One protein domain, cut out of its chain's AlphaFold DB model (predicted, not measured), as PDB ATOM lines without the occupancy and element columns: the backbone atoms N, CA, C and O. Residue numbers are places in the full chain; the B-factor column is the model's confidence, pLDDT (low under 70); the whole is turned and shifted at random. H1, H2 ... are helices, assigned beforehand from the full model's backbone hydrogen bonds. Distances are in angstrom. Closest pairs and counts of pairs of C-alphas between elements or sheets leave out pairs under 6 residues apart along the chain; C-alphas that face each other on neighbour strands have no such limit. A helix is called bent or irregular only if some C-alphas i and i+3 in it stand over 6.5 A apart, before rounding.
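AT A GLANCE: This is residues 14 to 86 and 134 to 165 of the 168 residues of the protein "Carbohydrate sulfotransferase" of Lingula unguis (UniProt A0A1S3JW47). The kinked longest helix, H4, makes an open V with H3, while H1 and H2 come near H4 and long loops, residues 21 to 45 and 57 to 86, fill much of the rest. The 105 printed residues include four named helices, H1 to H4, with under half of the residues, and no named strand: all helix. The whole is compact, radius of gyration of the C-alphas 14.9 A, spans 42 by 34 by 28 A.

IN THESE COORDINATES: H4, residues 147 to 163, is 23.7 A long and ends at C-alpha (124.127, 123.816, 133.457); it is irregular, C-alphas 156 and 159 being 7.6 A apart. H3 is residues 134 to 142, 11.7 A; H2, 46 to 56, 15.7 A; H1, 14 to 20, 9.8 A, from C-alpha (122.322, 99.334, 128.758).

HOW THE PARTS SIT: H4 is close to but not clearly touching H2, about perpendicular at 77 degrees, closest C-alphas Met 54 and Val 152, 7.6 A. Every O i to N i+4 pair is within hydrogen-bond range in H1, H2 and H3, and 11 of 13 in H4.

THE WHOLE: Residues 87 to 133 are not printed, a gap of 29.1 A between C-alphas 86 and 134. The H1 to H2 link is long. pLDDT is under 70 in residues 14 to 44, 66 to 73 and 134.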
ATOM      1  N   TYR A  14     120.874  99.453 128.568       67.38
ATOM      2  CA  TYR A  14     122.322  99.334 128.758       67.38
ATOM      3  C   TYR A  14     122.695  99.041 130.230       67.38
ATOM      4  O   TYR A  14     123.598  98.252 130.501       67.38
ATOM      5  N   TRP A  15     121.937  99.568 131.205       68.69
ATOM      6  CA  TRP A  15     122.132  99.269 132.631       68.69
ATOM      7  C   TRP A  15     121.856  97.811 132.982       68.69
ATOM      8  O   TRP A  15     122.534  97.228 133.834       68.69
ATOM      9  N   ARG A  16     120.858  97.202 132.333       68.31
ATOM     10  CA  ARG A  16     120.557  95.777 132.523       68.31
ATOM     11  C   ARG A  16     121.679  94.920 131.955       68.31
ATOM     12  O   ARG A  16     122.097  93.971 132.611       68.31
ATOM     13  N   GLU A  17     122.198  95.276 130.785       65.69
ATOM     14  CA  GLU A  17     123.338  94.594 130.170       65.69
ATOM     15  C   GLU A  17     124.598  94.698 131.036       65.69
ATOM     16  O   GLU A  17     125.257  93.685 131.263       65.69
ATOM     17  N   LEU A  18     124.883  95.870 131.615       65.06
ATOM     18  CA  LEU A  18     126.009  96.080 132.534       65.06
ATOM     19  C   LEU A  18     125.929  95.201 133.792       65.06
ATOM     20  O   LEU A  18     126.918  94.556 134.156       65.06
ATOM     21  N   LYS A  19     124.758  95.120 134.443       65.00
ATOM     22  CA  LYS A  19     124.572  94.251 135.622       65.00
ATOM     23  C   LYS A  19     124.589  92.763 135.264       65.00
ATOM     24  O   LYS A  19     125.157  91.967 136.016       65.00
ATOM     25  N   ASN A  20     124.017  92.386 134.121       59.09
ATOM     26  CA  ASN A  20     123.938  90.993 133.679       59.09
ATOM     27  C   ASN A  20     125.284  90.451 133.165       59.09
ATOM     28  O   ASN A  20     125.577  89.276 133.379       59.09
ATOM     29  N   ASN A  21     126.137  91.288 132.559       54.91
ATOM     30  CA  ASN A  21     127.433  90.877 131.999       54.91
ATOM     31  C   ASN A  21     128.579  90.745 133.016       54.91
ATOM     32  O   ASN A  21     129.692  90.409 132.619       54.91
ATOM     33  N   ARG A  22     128.360  90.972 134.322       50.62
ATOM     34  CA  ARG A  22     129.418  90.858 135.351       50.62
ATOM     35  C   ARG A  22     130.755  91.506 134.937       50.62
ATOM     36  O   ARG A  22     131.831  90.958 135.177       50.62
ATOM     37  N   LEU A  23     130.705  92.757 134.485       47.78
ATOM     38  CA  LEU A  23     131.859  93.656 134.636       47.78
ATOM     39  C   LEU A  23     132.143  93.968 136.125       47.78
ATOM     40  O   LEU A  23     133.167  94.554 136.445       47.78
ATOM     41  N   SER A  24     131.305  93.475 137.051       48.38
ATOM     42  CA  SER A  24     131.544  93.449 138.500       48.38
ATOM     43  C   SER A  24     132.454  92.315 138.996       48.38
ATOM     44  O   SER A  24     132.716  92.242 140.194       48.38
ATOM     45  N   LYS A  25     132.949  91.415 138.126       49.69
ATOM     46  CA  LYS A  25     133.962  90.421 138.535       49.69
ATOM     47  C   LYS A  25     135.356  90.658 137.981       49.69
ATOM     48  O   LYS A  25     136.289  90.236 138.645       49.69
ATOM     49  N   ASN A  26     135.489  91.290 136.813       45.44
ATOM     50  CA  ASN A  26     136.748  91.767 136.229       45.44
ATOM     51  C   ASN A  26     136.412  92.578 134.966       45.44
ATOM     52  O   ASN A  26     136.289  91.985 133.891       45.44
ATOM     53  N   PRO A  27     136.226  93.904 135.055       50.06
ATOM     54  CA  PRO A  27     136.173  94.708 133.848       50.06
ATOM     55  C   PRO A  27     137.533  94.623 133.161       50.06
ATOM     56  O   PRO A  27     138.559  94.579 133.842       50.06
ATOM     57  N   THR A  28     137.557  94.547 131.829       46.91
ATOM     58  CA  THR A  28     138.805  94.585 131.061       46.91
ATOM     59  C   THR A  28     139.582  95.815 131.528       46.91
ATOM     60  O   THR A  28     139.076  96.921 131.331       46.91
ATOM     61  N   PRO A  29     140.742  95.669 132.197       51.38
ATOM     62  CA  PRO A  29     141.441  96.820 132.744       51.38
ATOM     63  C   PRO A  29     141.781  97.742 131.585       51.38
ATOM     64  O   PRO A  29     142.462  97.310 130.643       51.38
ATOM     65  N   VAL A  30     141.308  98.987 131.624       54.12
ATOM     66  CA  VAL A  30     141.769  99.963 130.648       54.12
ATOM     67  C   VAL A  30     143.192 100.287 131.078       54.12
ATOM     68  O   VAL A  30     143.445 100.978 132.061       54.12
ATOM     69  N   LYS A  31     144.166  99.675 130.401       55.88
ATOM     70  CA  LYS A  31     145.577  99.923 130.696       55.88
ATOM     71  C   LYS A  31     145.908 101.349 130.275       55.88
ATOM     72  O   LYS A  31     146.134 101.619 129.096       55.88
ATOM     73  N   PHE A  32     145.916 102.253 131.244       56.47
ATOM     74  CA  PHE A  32     146.474 103.588 131.088       56.47
ATOM     75  C   PHE A  32     147.986 103.552 131.310       56.47
ATOM     76  O   PHE A  32     148.502 102.668 131.988       56.47
ATOM     77  N   ASP A  33     148.691 104.501 130.698       54.62
ATOM     78  CA  ASP A  33     150.125 104.701 130.908       54.62
ATOM     79  C   ASP A  33     150.405 104.932 132.401       54.62
ATOM     80  O   ASP A  33     149.752 105.771 133.021       54.62
ATOM     81  N   ASP A  34     151.375 104.220 132.977       55.06
ATOM     82  CA  ASP A  34     151.710 104.327 134.403       55.06
ATOM     83  C   ASP A  34     152.126 105.753 134.807       55.06
ATOM     84  O   ASP A  34     152.025 106.114 135.974       55.06
ATOM     85  N   ARG A  35     152.512 106.608 133.850       52.38
ATOM     86  CA  ARG A  35     152.810 108.038 134.068       52.38
ATOM     87  C   ARG A  35     151.571 108.908 134.324       52.38
ATOM     88  O   ARG A  35     151.716 110.060 134.720       52.38
ATOM     89  N   ILE A  36     150.373 108.385 134.064       51.56
ATOM     90  CA  ILE A  36     149.074 109.010 134.380       51.56
ATOM     91  C   ILE A  36     148.682 108.727 135.838       51.56
ATOM     92  O   ILE A  36     147.877 109.442 136.432       51.56
ATOM     93  N   LEU A  37     149.250 107.671 136.415       52.56
ATOM     94  CA  LEU A  37     148.936 107.167 137.738       52.56
ATOM     95  C   LEU A  37     149.936 107.793 138.718       52.56
ATOM     96  O   LEU A  37     151.138 107.582 138.603       52.56
ATOM     97  N   GLY A  38     149.447 108.637 139.627       48.56
ATOM     98  CA  GLY A  38     150.279 109.387 140.574       48.56
ATOM     99  C   GLY A  38     151.202 108.519 141.446       48.56
ATOM    100  O   GLY A  38     151.047 107.300 141.525       48.56
ATOM    101  N   ASP A  39     152.158 109.186 142.106       47.69
ATOM    102  CA  ASP A  39     153.240 108.590 142.905       47.69
ATOM    103  C   ASP A  39     152.793 107.409 143.797       47.69
ATOM    104  O   ASP A  39     151.727 107.409 144.418       47.69
ATOM    105  N   ALA A  40     153.675 106.408 143.882       49.91
ATOM    106  CA  ALA A  40     153.474 105.028 144.343       49.91
ATOM    107  C   ALA A  40     152.992 104.803 145.798       49.91
ATOM    108  O   ALA A  40     153.053 103.672 146.276       49.91
ATOM    109  N   ASN A  41     152.527 105.830 146.513       54.16
ATOM    110  CA  ASN A  41     152.131 105.712 147.922       54.16
ATOM    111  C   ASN A  41     150.620 105.867 148.184       54.16
ATOM    112  O   ASN A  41     150.185 105.604 149.300       54.16
ATOM    113  N   THR A  42     149.814 106.232 147.178       53.84
ATOM    114  CA  THR A  42     148.334 106.214 147.227       53.84
ATOM    115  C   THR A  42     147.761 106.042 145.812       53.84
ATOM    116  O   THR A  42     147.303 107.003 145.194       53.84
ATOM    117  N   THR A  43     147.836 104.847 145.224       57.41
ATOM    118  CA  THR A  43     147.503 104.662 143.798       57.41
ATOM    119  C   THR A  43     145.998 104.468 143.564       57.41
ATOM    120  O   THR A  43     145.562 103.373 143.219       57.41
ATOM    121  N   VAL A  44     145.200 105.527 143.732       62.25
ATOM    122  CA  VAL A  44     143.846 105.591 143.149       62.25
ATOM    123  C   VAL A  44     144.002 105.865 141.652       62.25
ATOM    124  O   VAL A  44     144.605 106.864 141.258       62.25
ATOM    125  N   LYS A  45     143.510 104.960 140.805       70.19
ATOM    126  CA  LYS A  45     143.547 105.075 139.340       70.19
ATOM    127  C   LYS A  45     142.254 105.698 138.825       70.19
ATOM    128  O   LYS A  45     141.210 105.615 139.463       70.19
ATOM    129  N   PHE A  46     142.282 106.236 137.609       73.19
ATOM    130  CA  PHE A  46     141.062 106.735 136.968       73.19
ATOM    131  C   PHE A  46     139.980 105.648 136.823       73.19
ATOM    132  O   PHE A  46     138.800 105.913 137.017       73.19
ATOM    133  N   ASP A  47     140.372 104.396 136.580       72.06
ATOM    134  CA  ASP A  47     139.431 103.269 136.579       72.06
ATOM    135  C   ASP A  47     138.755 103.045 137.941       72.06
ATOM    136  O   ASP A  47     137.637 102.534 137.977       72.06
ATOM    137  N   ASP A  48     139.414 103.381 139.057       73.88
ATOM    138  CA  ASP A  48     138.795 103.315 140.388       73.88
ATOM    139  C   ASP A  48     137.702 104.377 140.522       73.88
ATOM    140  O   ASP A  48     136.622 104.069 141.020       73.88
ATOM    141  N   PHE A  49     137.944 105.586 140.001       77.38
ATOM    142  CA  PHE A  49     136.931 106.642 139.926       77.38
ATOM    143  C   PHE A  49     135.713 106.189 139.113       77.38
ATOM    144  O   PHE A  49     134.588 106.253 139.603       77.38
ATOM    145  N   ILE A  50     135.926 105.655 137.908       78.56
ATOM    146  CA  ILE A  50     134.818 105.207 137.053       78.56
ATOM    147  C   ILE A  50     134.037 104.084 137.729       78.56
ATOM    148  O   ILE A  50     132.815 104.140 137.780       78.56
ATOM    149  N   ARG A  51     134.724 103.088 138.299       75.88
ATOM    150  CA  ARG A  51     134.062 102.006 139.041       75.88
ATOM    151  C   ARG A  51     133.225 102.534 140.194       75.88
ATOM    152  O   ARG A  51     132.122 102.047 140.398       75.88
ATOM    153  N   HIS A  52     133.739 103.520 140.911       77.50
ATOM    154  CA  HIS A  52     133.025 104.116 142.017       77.50
ATOM    155  C   HIS A  52     131.752 104.849 141.561       77.50
ATOM    156  O   HIS A  52     130.684 104.574 142.097       77.50
ATOM    157  N   VAL A  53     131.835 105.699 140.528       81.62
ATOM    158  CA  VAL A  53     130.659 106.378 139.942       81.62
ATOM    159  C   VAL A  53     129.591 105.360 139.527       81.62
ATOM    160  O   VAL A  53     128.407 105.563 139.769       81.62
ATOM    161  N   MET A  54     129.997 104.227 138.949       79.62
ATOM    162  CA  MET A  54     129.075 103.167 138.519       79.62
ATOM    163  C   MET A  54     128.420 102.428 139.691       79.62
ATOM    164  O   MET A  54     127.288 101.967 139.560       79.62
ATOM    165  N   ASP A  55     129.138 102.269 140.805       78.00
ATOM    166  CA  ASP A  55     128.660 101.560 141.997       78.00
ATOM    167  C   ASP A  55     127.603 102.377 142.750       78.00
ATOM    168  O   ASP A  55     126.587 101.836 143.190       78.00
ATOM    169  N   VAL A  56     127.808 103.695 142.825       79.38
ATOM    170  CA  VAL A  56     126.909 104.621 143.528       79.38
ATOM    171  C   VAL A  56     125.803 105.208 142.644       79.38
ATOM    172  O   VAL A  56     124.892 105.852 143.165       79.38
ATOM    173  N   TYR A  57     125.824 104.975 141.329       83.62
ATOM    174  CA  TYR A  57     124.756 105.421 140.435       83.62
ATOM    175  C   TYR A  57     123.478 104.592 140.578       83.62
ATOM    176  O   TYR A  57     123.473 103.361 140.462       83.62
ATOM    177  N   ASP A  58     122.353 105.285 140.747       83.25
ATOM    178  CA  ASP A  58     121.031 104.681 140.717       83.25
ATOM    179  C   ASP A  58     120.390 104.822 139.329       83.25
ATOM    180  O   ASP A  58     119.986 105.918 138.946       83.25
ATOM    181  N   PRO A  59     120.190 103.731 138.572       78.88
ATOM    182  CA  PRO A  59     119.546 103.805 137.265       78.88
ATOM    183  C   PRO A  59     118.042 104.033 137.324       78.88
ATOM    184  O   PRO A  59     117.424 104.241 136.277       78.88
ATOM    185  N   VAL A  60     117.443 103.952 138.514       80.38
ATOM    186  CA  VAL A  60     116.075 104.401 138.721       80.38
ATOM    187  C   VAL A  60     116.102 105.915 138.796       80.38
ATOM    188  O   VAL A  60     115.632 106.520 137.844       80.38
ATOM    189  N   SER A  61     116.688 106.525 139.838       82.06
ATOM    190  CA  SER A  61     116.690 107.995 140.008       82.06
ATOM    191  C   SER A  61     117.511 108.749 138.954       82.06
ATOM    192  O   SER A  61     117.246 109.922 138.716       82.06
ATOM    193  N   LYS A  62     118.431 108.059 138.275       82.00
ATOM    194  CA  LYS A  62     119.441 108.585 137.344       82.00
ATOM    195  C   LYS A  62     120.480 109.492 138.000       82.00
ATOM    196  O   LYS A  62     121.091 110.295 137.302       82.00
ATOM    197  N   TYR A  63     120.681 109.336 139.304       84.50
ATOM    198  CA  TYR A  63     121.571 110.171 140.102       84.50
ATOM    199  C   TYR A  63     122.500 109.328 140.964       84.50
ATOM    200  O   TYR A  63     122.181 108.182 141.311       84.50
ATOM    201  N   LEU A  64     123.642 109.902 141.330       84.88
ATOM    202  CA  LEU A  64     124.533 109.300 142.319       84.88
ATOM    203  C   LEU A  64     123.898 109.354 143.716       84.88
ATOM    204  O   LEU A  64     123.300 110.359 144.103       84.88
ATOM    205  N   LYS A  65     124.002 108.254 144.471       78.38
ATOM    206  CA  LYS A  65     123.547 108.175 145.866       78.38
ATOM    207  C   LYS A  65     124.616 108.723 146.807       78.38
ATOM    208  O   LYS A  65     125.749 108.248 146.796       78.38
ATOM    209  N   ASP A  66     124.229 109.657 147.670       65.62
ATOM    210  CA  ASP A  66     125.063 110.144 148.770       65.62
ATOM    211  C   ASP A  66     125.043 109.145 149.941       65.62
ATOM    212  O   ASP A  66     124.241 109.262 150.863       65.62
ATOM    213  N   ASP A  67     125.866 108.096 149.862       57.94
ATOM    214  CA  ASP A  67     125.911 107.032 150.884       57.94
ATOM    215  C   ASP A  67     127.120 107.124 151.847       57.94
ATOM    216  O   ASP A  67     127.226 106.323 152.771       57.94
ATOM    217  N   LEU A  68     128.062 108.068 151.678       51.59
ATOM    218  CA  LEU A  68     129.346 108.055 152.418       51.59
ATOM    219  C   LEU A  68     129.855 109.419 152.917       51.59
ATOM    220  O   LEU A  68     130.907 109.435 153.555       51.59
ATOM    221  N   GLY A  69     129.178 110.551 152.670       53.59
ATOM    222  CA  GLY A  69     129.582 111.855 153.237       53.59
ATOM    223  C   GLY A  69     131.008 112.318 152.877       53.59
ATOM    224  O   GLY A  69     131.582 113.167 153.555       53.59
ATOM    225  N   LEU A  70     131.596 111.737 151.827       50.31
ATOM    226  CA  LEU A  70     132.921 112.047 151.273       50.31
ATOM    227  C   LEU A  70     132.804 112.581 149.825       50.31
ATOM    228  O   LEU A  70     133.791 112.594 149.089       50.31
ATOM    229  N   PHE A  71     131.594 112.976 149.401       55.59
ATOM    230  CA  PHE A  71     131.173 112.993 147.994       55.59
ATOM    231  C   PHE A  71     131.093 114.348 147.292       55.59
ATOM    232  O   PHE A  71     130.852 114.355 146.085       55.59
ATOM    233  N   ASP A  72     131.368 115.467 147.966       61.19
ATOM    234  CA  ASP A  72     131.205 116.810 147.378       61.19
ATOM    235  C   ASP A  72     131.964 117.003 146.055       61.19
ATOM    236  O   ASP A  72     131.605 117.839 145.234       61.19
ATOM    237  N   HIS A  73     133.028 116.234 145.825       67.00
ATOM    238  CA  HIS A  73     133.818 116.347 144.605       67.00
ATOM    239  C   HIS A  73     133.292 115.515 143.427       67.00
ATOM    240  O   HIS A  73     133.741 115.747 142.305       67.00
ATOM    241  N   TRP A  74     132.503 114.464 143.675       75.31
ATOM    242  CA  TRP A  74     132.217 113.416 142.677       75.31
ATOM    243  C   TRP A  74     130.725 113.300 142.352       75.31
ATOM    244  O   TRP A  74     130.387 112.727 141.317       75.31
ATOM    245  N   ILE A  75     129.859 113.838 143.216       80.88
ATOM    246  CA  ILE A  75     128.438 114.018 142.929       80.88
ATOM    247  C   ILE A  75     128.235 115.121 141.888       80.88
ATOM    248  O   ILE A  75     129.077 116.003 141.706       80.88
ATOM    249  N   GLU A  76     127.108 115.063 141.197       85.50
ATOM    250  CA  GLU A  76     126.702 116.089 140.255       85.50
ATOM    251  C   GLU A  76     126.516 117.440 140.966       85.50
ATOM    252  O   GLU A  76     125.853 117.542 142.003       85.50
ATOM    253  N   VAL A  77     127.070 118.504 140.390       85.06
ATOM    254  CA  VAL A  77     127.056 119.853 140.964       85.06
ATOM    255  C   VAL A  77     125.635 120.380 141.114       85.06
ATOM    256  O   VAL A  77     125.358 121.094 142.072       85.06
ATOM    257  N   PHE A  78     124.703 120.013 140.231       85.38
ATOM    258  CA  PHE A  78     123.303 120.417 140.382       85.38
ATOM    259  C   PHE A  78     122.665 119.900 141.687       85.38
ATOM    260  O   PHE A  78     121.698 120.504 142.154       85.38
ATOM    261  N   GLN A  79     123.193 118.817 142.277       82.25
ATOM    262  CA  GLN A  79     122.764 118.309 143.585       82.25
ATOM    263  C   GLN A  79     123.395 119.084 144.755       82.25
ATOM    264  O   GLN A  79     122.924 118.980 145.887       82.25
ATOM    265  N   LEU A  80     124.436 119.882 144.500       82.06
ATOM    266  CA  LEU A  80     125.173 120.631 145.515       82.06
ATOM    267  C   LEU A  80     124.657 122.061 145.652       82.06
ATOM    268  O   LEU A  80     124.721 122.846 144.713       82.06
ATOM    269  N   CYS A  81     124.256 122.454 146.861       71.69
ATOM    270  CA  CYS A  81     124.006 123.859 147.219       71.69
ATOM    271  C   CYS A  81     123.000 124.609 146.313       71.69
ATOM    272  O   CYS A  81     123.078 125.833 146.227       71.69
ATOM    273  N   ASN A  82     122.067 123.906 145.654       76.50
ATOM    274  CA  ASN A  82     121.028 124.475 144.781       76.50
ATOM    275  C   ASN A  82     121.565 125.552 143.815       76.50
ATOM    276  O   ASN A  82     121.130 126.710 143.861       76.50
ATOM    277  N   PRO A  83     122.481 125.210 142.894       81.75
ATOM    278  CA  PRO A  83     123.158 126.216 142.078       81.75
ATOM    279  C   PRO A  83     122.173 126.932 141.142       81.75
ATOM    280  O   PRO A  83     122.377 128.075 140.759       81.75
ATOM    281  N   CYS A  84     121.040 126.303 140.828       81.94
ATOM    282  CA  CYS A  84     119.972 126.895 140.029       81.94
ATOM    283  C   CYS A  84     119.148 127.970 140.771       81.94
ATOM    284  O   CYS A  84     118.420 128.720 140.122       81.94
ATOM    285  N   GLU A  85     119.213 128.039 142.105       85.44
ATOM    286  CA  GLU A  85     118.458 129.017 142.910       85.44
ATOM    287  C   GLU A  85     119.229 130.328 143.114       85.44
ATOM    288  O   GLU A  85     118.635 131.378 143.380       85.44
ATOM    289  N   MET A  86     120.550 130.285 142.957       84.94
ATOM    290  CA  MET A  86     121.424 131.431 143.153       84.94
ATOM    291  C   MET A  86     121.523 132.268 141.876       84.94
ATOM    292  O   MET A  86     121.671 131.759 140.767       84.94
ATOM    293  N   THR A 134     145.798 118.338 131.507       67.56
ATOM    294  CA  THR A 134     144.609 117.714 132.129       67.56
ATOM    295  C   THR A 134     143.496 117.495 131.110       67.56
ATOM    296  O   THR A 134     142.859 116.447 131.106       67.56
ATOM    297  N   LYS A 135     143.331 118.436 130.178       72.19
ATOM    298  CA  LYS A 135     142.399 118.347 129.055       72.19
ATOM    299  C   LYS A 135     142.739 117.210 128.091       72.19
ATOM    300  O   LYS A 135     141.887 116.384 127.771       72.19
ATOM    301  N   GLU A 136     143.980 117.137 127.626       76.88
ATOM    302  CA  GLU A 136     144.470 116.084 126.738       76.88
ATOM    303  C   GLU A 136     144.461 114.716 127.421       76.88
ATOM    304  O   GLU A 136     144.150 113.714 126.779       76.88
ATOM    305  N   LEU A 137     144.769 114.674 128.714       74.75
ATOM    306  CA  LEU A 137     144.745 113.474 129.528       74.75
ATOM    307  C   LEU A 137     143.313 112.976 129.734       74.75
ATOM    308  O   LEU A 137     143.030 111.813 129.455       74.75
ATOM    309  N   ALA A 138     142.398 113.855 130.141       77.94
ATOM    310  CA  ALA A 138     140.979 113.539 130.262       77.94
ATOM    311  C   ALA A 138     140.422 113.040 128.924       77.94
ATOM    312  O   ALA A 138     139.765 112.003 128.878       77.94
ATOM    313  N   LYS A 139     140.776 113.699 127.813       81.94
ATOM    314  CA  LYS A 139     140.417 113.251 126.462       81.94
ATOM    315  C   LYS A 139     140.986 111.866 126.146       81.94
ATOM    316  O   LYS A 139     140.255 111.004 125.667       81.94
ATOM    317  N   TYR A 140     142.273 111.640 126.410       81.75
ATOM    318  CA  TYR A 140     142.951 110.362 126.171       81.75
ATOM    319  C   TYR A 140     142.279 109.214 126.929       81.75
ATOM    320  O   TYR A 140     142.103 108.125 126.374       81.75
ATOM    321  N   VAL A 141     141.924 109.470 128.184       79.44
ATOM    322  CA  VAL A 141     141.310 108.510 129.090       79.44
ATOM    323  C   VAL A 141     139.862 108.233 128.686       79.44
ATOM    324  O   VAL A 141     139.509 107.077 128.461       79.44
ATOM    325  N   TYR A 142     139.055 109.279 128.500       82.44
ATOM    326  CA  TYR A 142     137.645 109.162 128.127       82.44
ATOM    327  C   TYR A 142     137.464 108.408 126.803       82.44
ATOM    328  O   TYR A 142     136.624 107.520 126.707       82.44
ATOM    329  N   GLN A 143     138.314 108.668 125.801       83.94
ATOM    330  CA  GLN A 143     138.278 107.969 124.505       83.94
ATOM    331  C   GLN A 143     138.562 106.461 124.583       83.94
ATOM    332  O   GLN A 143     138.266 105.740 123.633       83.94
ATOM    333  N   ARG A 144     139.174 105.982 125.669       83.94
ATOM    334  CA  ARG A 144     139.502 104.561 125.872       83.94
ATOM    335  C   ARG A 144     138.473 103.828 126.721       83.94
ATOM    336  O   ARG A 144     138.590 102.614 126.878       83.94
ATOM    337  N   LEU A 145     137.489 104.541 127.264       82.06
ATOM    338  CA  LEU A 145     136.412 103.919 128.016       82.06
ATOM    339  C   LEU A 145     135.499 103.117 127.076       82.06
ATOM    340  O   LEU A 145     135.200 103.582 125.968       82.06
ATOM    341  N   PRO A 146     135.016 101.941 127.516       83.50
ATOM    342  CA  PRO A 146     133.952 101.224 126.821       83.50
ATOM    343  C   PRO A 146     132.745 102.131 126.545       83.50
ATOM    344  O   PRO A 146     132.439 103.009 127.350       83.50
ATOM    345  N   GLU A 147     132.034 101.894 125.438       83.62
ATOM    346  CA  GLU A 147     130.852 102.696 125.065       83.62
ATOM    347  C   GLU A 147     129.832 102.767 126.202       83.62
ATOM    348  O   GLU A 147     129.438 103.851 126.614       83.62
ATOM    349  N   THR A 148     129.516 101.618 126.796       79.19
ATOM    350  CA  THR A 148     128.570 101.516 127.911       79.19
ATOM    351  C   THR A 148     128.977 102.360 129.117       79.19
ATOM    352  O   THR A 148     128.121 102.816 129.864       79.19
ATOM    353  N   TYR A 149     130.275 102.602 129.324       83.12
ATOM    354  CA  TYR A 149     130.751 103.429 130.434       83.12
ATOM    355  C   TYR A 149     130.584 104.908 130.097       83.12
ATOM    356  O   TYR A 149     130.227 105.701 130.965       83.12
ATOM    357  N   ARG A 150     130.811 105.285 128.834       86.12
ATOM    358  CA  ARG A 150     130.565 106.649 128.356       86.12
ATOM    359  C   ARG A 150     129.078 106.994 128.396       86.12
ATOM    360  O   ARG A 150     128.748 108.091 128.829       86.12
ATOM    361  N   GLU A 151     128.200 106.058 128.041       84.94
ATOM    362  CA  GLU A 151     126.742 106.219 128.151       84.94
ATOM    363  C   GLU A 151     126.306 106.509 129.591       84.94
ATOM    364  O   GLU A 151     125.582 107.473 129.829       84.94
ATOM    365  N   VAL A 152     126.807 105.737 130.562       82.31
ATOM    366  CA  VAL A 152     126.533 105.977 131.987       82.31
ATOM    367  C   VAL A 152     127.026 107.353 132.423       82.31
ATOM    368  O   VAL A 152     126.271 108.100 133.034       82.31
ATOM    369  N   LEU A 153     128.282 107.701 132.125       87.19
ATOM    370  CA  LEU A 153     128.849 108.994 132.526       87.19
ATOM    371  C   LEU A 153     128.073 110.158 131.917       87.19
ATOM    372  O   LEU A 153     127.859 111.165 132.587       87.19
ATOM    373  N   ASN A 154     127.630 110.010 130.670       88.56
ATOM    374  CA  ASN A 154     126.785 111.001 130.027       88.56
ATOM    375  C   ASN A 154     125.440 111.113 130.748       88.56
ATOM    376  O   ASN A 154     124.996 112.226 131.005       88.56
ATOM    377  N   ASP A 155     124.817 110.000 131.131       87.12
ATOM    378  CA  ASP A 155     123.554 110.027 131.873       87.12
ATOM    379  C   ASP A 155     123.690 110.615 133.284       87.12
ATOM    380  O   ASP A 155     122.773 111.315 133.713       87.12
ATOM    381  N   VAL A 156     124.816 110.378 133.967       87.50
ATOM    382  CA  VAL A 156     125.151 110.979 135.272       87.50
ATOM    383  C   VAL A 156     125.314 112.494 135.115       87.50
ATOM    384  O   VAL A 156     124.573 113.278 135.698       87.50
ATOM    385  N   PHE A 157     126.240 112.938 134.262       88.62
ATOM    386  CA  PHE A 157     126.680 114.336 134.221       88.62
ATOM    387  C   PHE A 157     125.939 115.214 133.199       88.62
ATOM    388  O   PHE A 157     126.281 116.386 133.042       88.62
ATOM    389  N   LYS A 158     124.906 114.715 132.498       89.81
ATOM    390  CA  LYS A 158     124.170 115.508 131.484       89.81
ATOM    391  C   LYS A 158     123.564 116.795 132.027       89.81
ATOM    392  O   LYS A 158     123.484 117.777 131.290       89.81
ATOM    393  N   VAL A 159     123.089 116.791 133.273       89.06
ATOM    394  CA  VAL A 159     122.447 117.969 133.870       89.06
ATOM    395  C   VAL A 159     123.497 119.046 134.116       89.06
ATOM    396  O   VAL A 159     123.304 120.177 133.679       89.06
ATOM    397  N   ASP A 160     124.637 118.674 134.697       88.06
ATOM    398  CA  ASP A 160     125.772 119.576 134.904       88.06
ATOM    399  C   ASP A 160     126.345 120.085 133.583       88.06
ATOM    400  O   ASP A 160     126.589 121.279 133.429       88.06
ATOM    401  N   ALA A 161     126.509 119.207 132.590       88.62
ATOM    402  CA  ALA A 161     126.985 119.611 131.273       88.62
ATOM    403  C   ALA A 161     126.080 120.693 130.668       88.62
ATOM    404  O   ALA A 161     126.578 121.706 130.184       88.62
ATOM    405  N   ARG A 162     124.752 120.536 130.767       88.38
ATOM    406  CA  ARG A 162     123.793 121.567 130.337       88.38
ATOM    407  C   ARG A 162     123.891 122.833 131.192       88.38
ATOM    408  O   ARG A 162     123.867 123.923 130.626       88.38
ATOM    409  N   LEU A 163     124.008 122.697 132.515       85.88
ATOM    410  CA  LEU A 163     124.127 123.816 133.457       85.88
ATOM    411  C   LEU A 163     125.333 124.710 133.129       85.88
ATOM    412  O   LEU A 163     125.213 125.931 133.173       85.88
ATOM    413  N   PHE A 164     126.456 124.108 132.737       84.56
ATOM    414  CA  PHE A 164     127.691 124.810 132.376       84.56
ATOM    415  C   PHE A 164     127.859 125.059 130.867       84.56
ATOM    416  O   PHE A 164     128.900 125.537 130.432       84.56
ATOM    417  N   GLY A 165     126.849 124.757 130.044       85.38
ATOM    418  CA  GLY A 165     126.874 125.037 128.602       85.38
ATOM    419  C   GLY A 165     127.741 124.094 127.753       85.38
ATOM    420  O   GLY A 165     127.987 124.377 126.578       85.38
TER     421      GLY A 165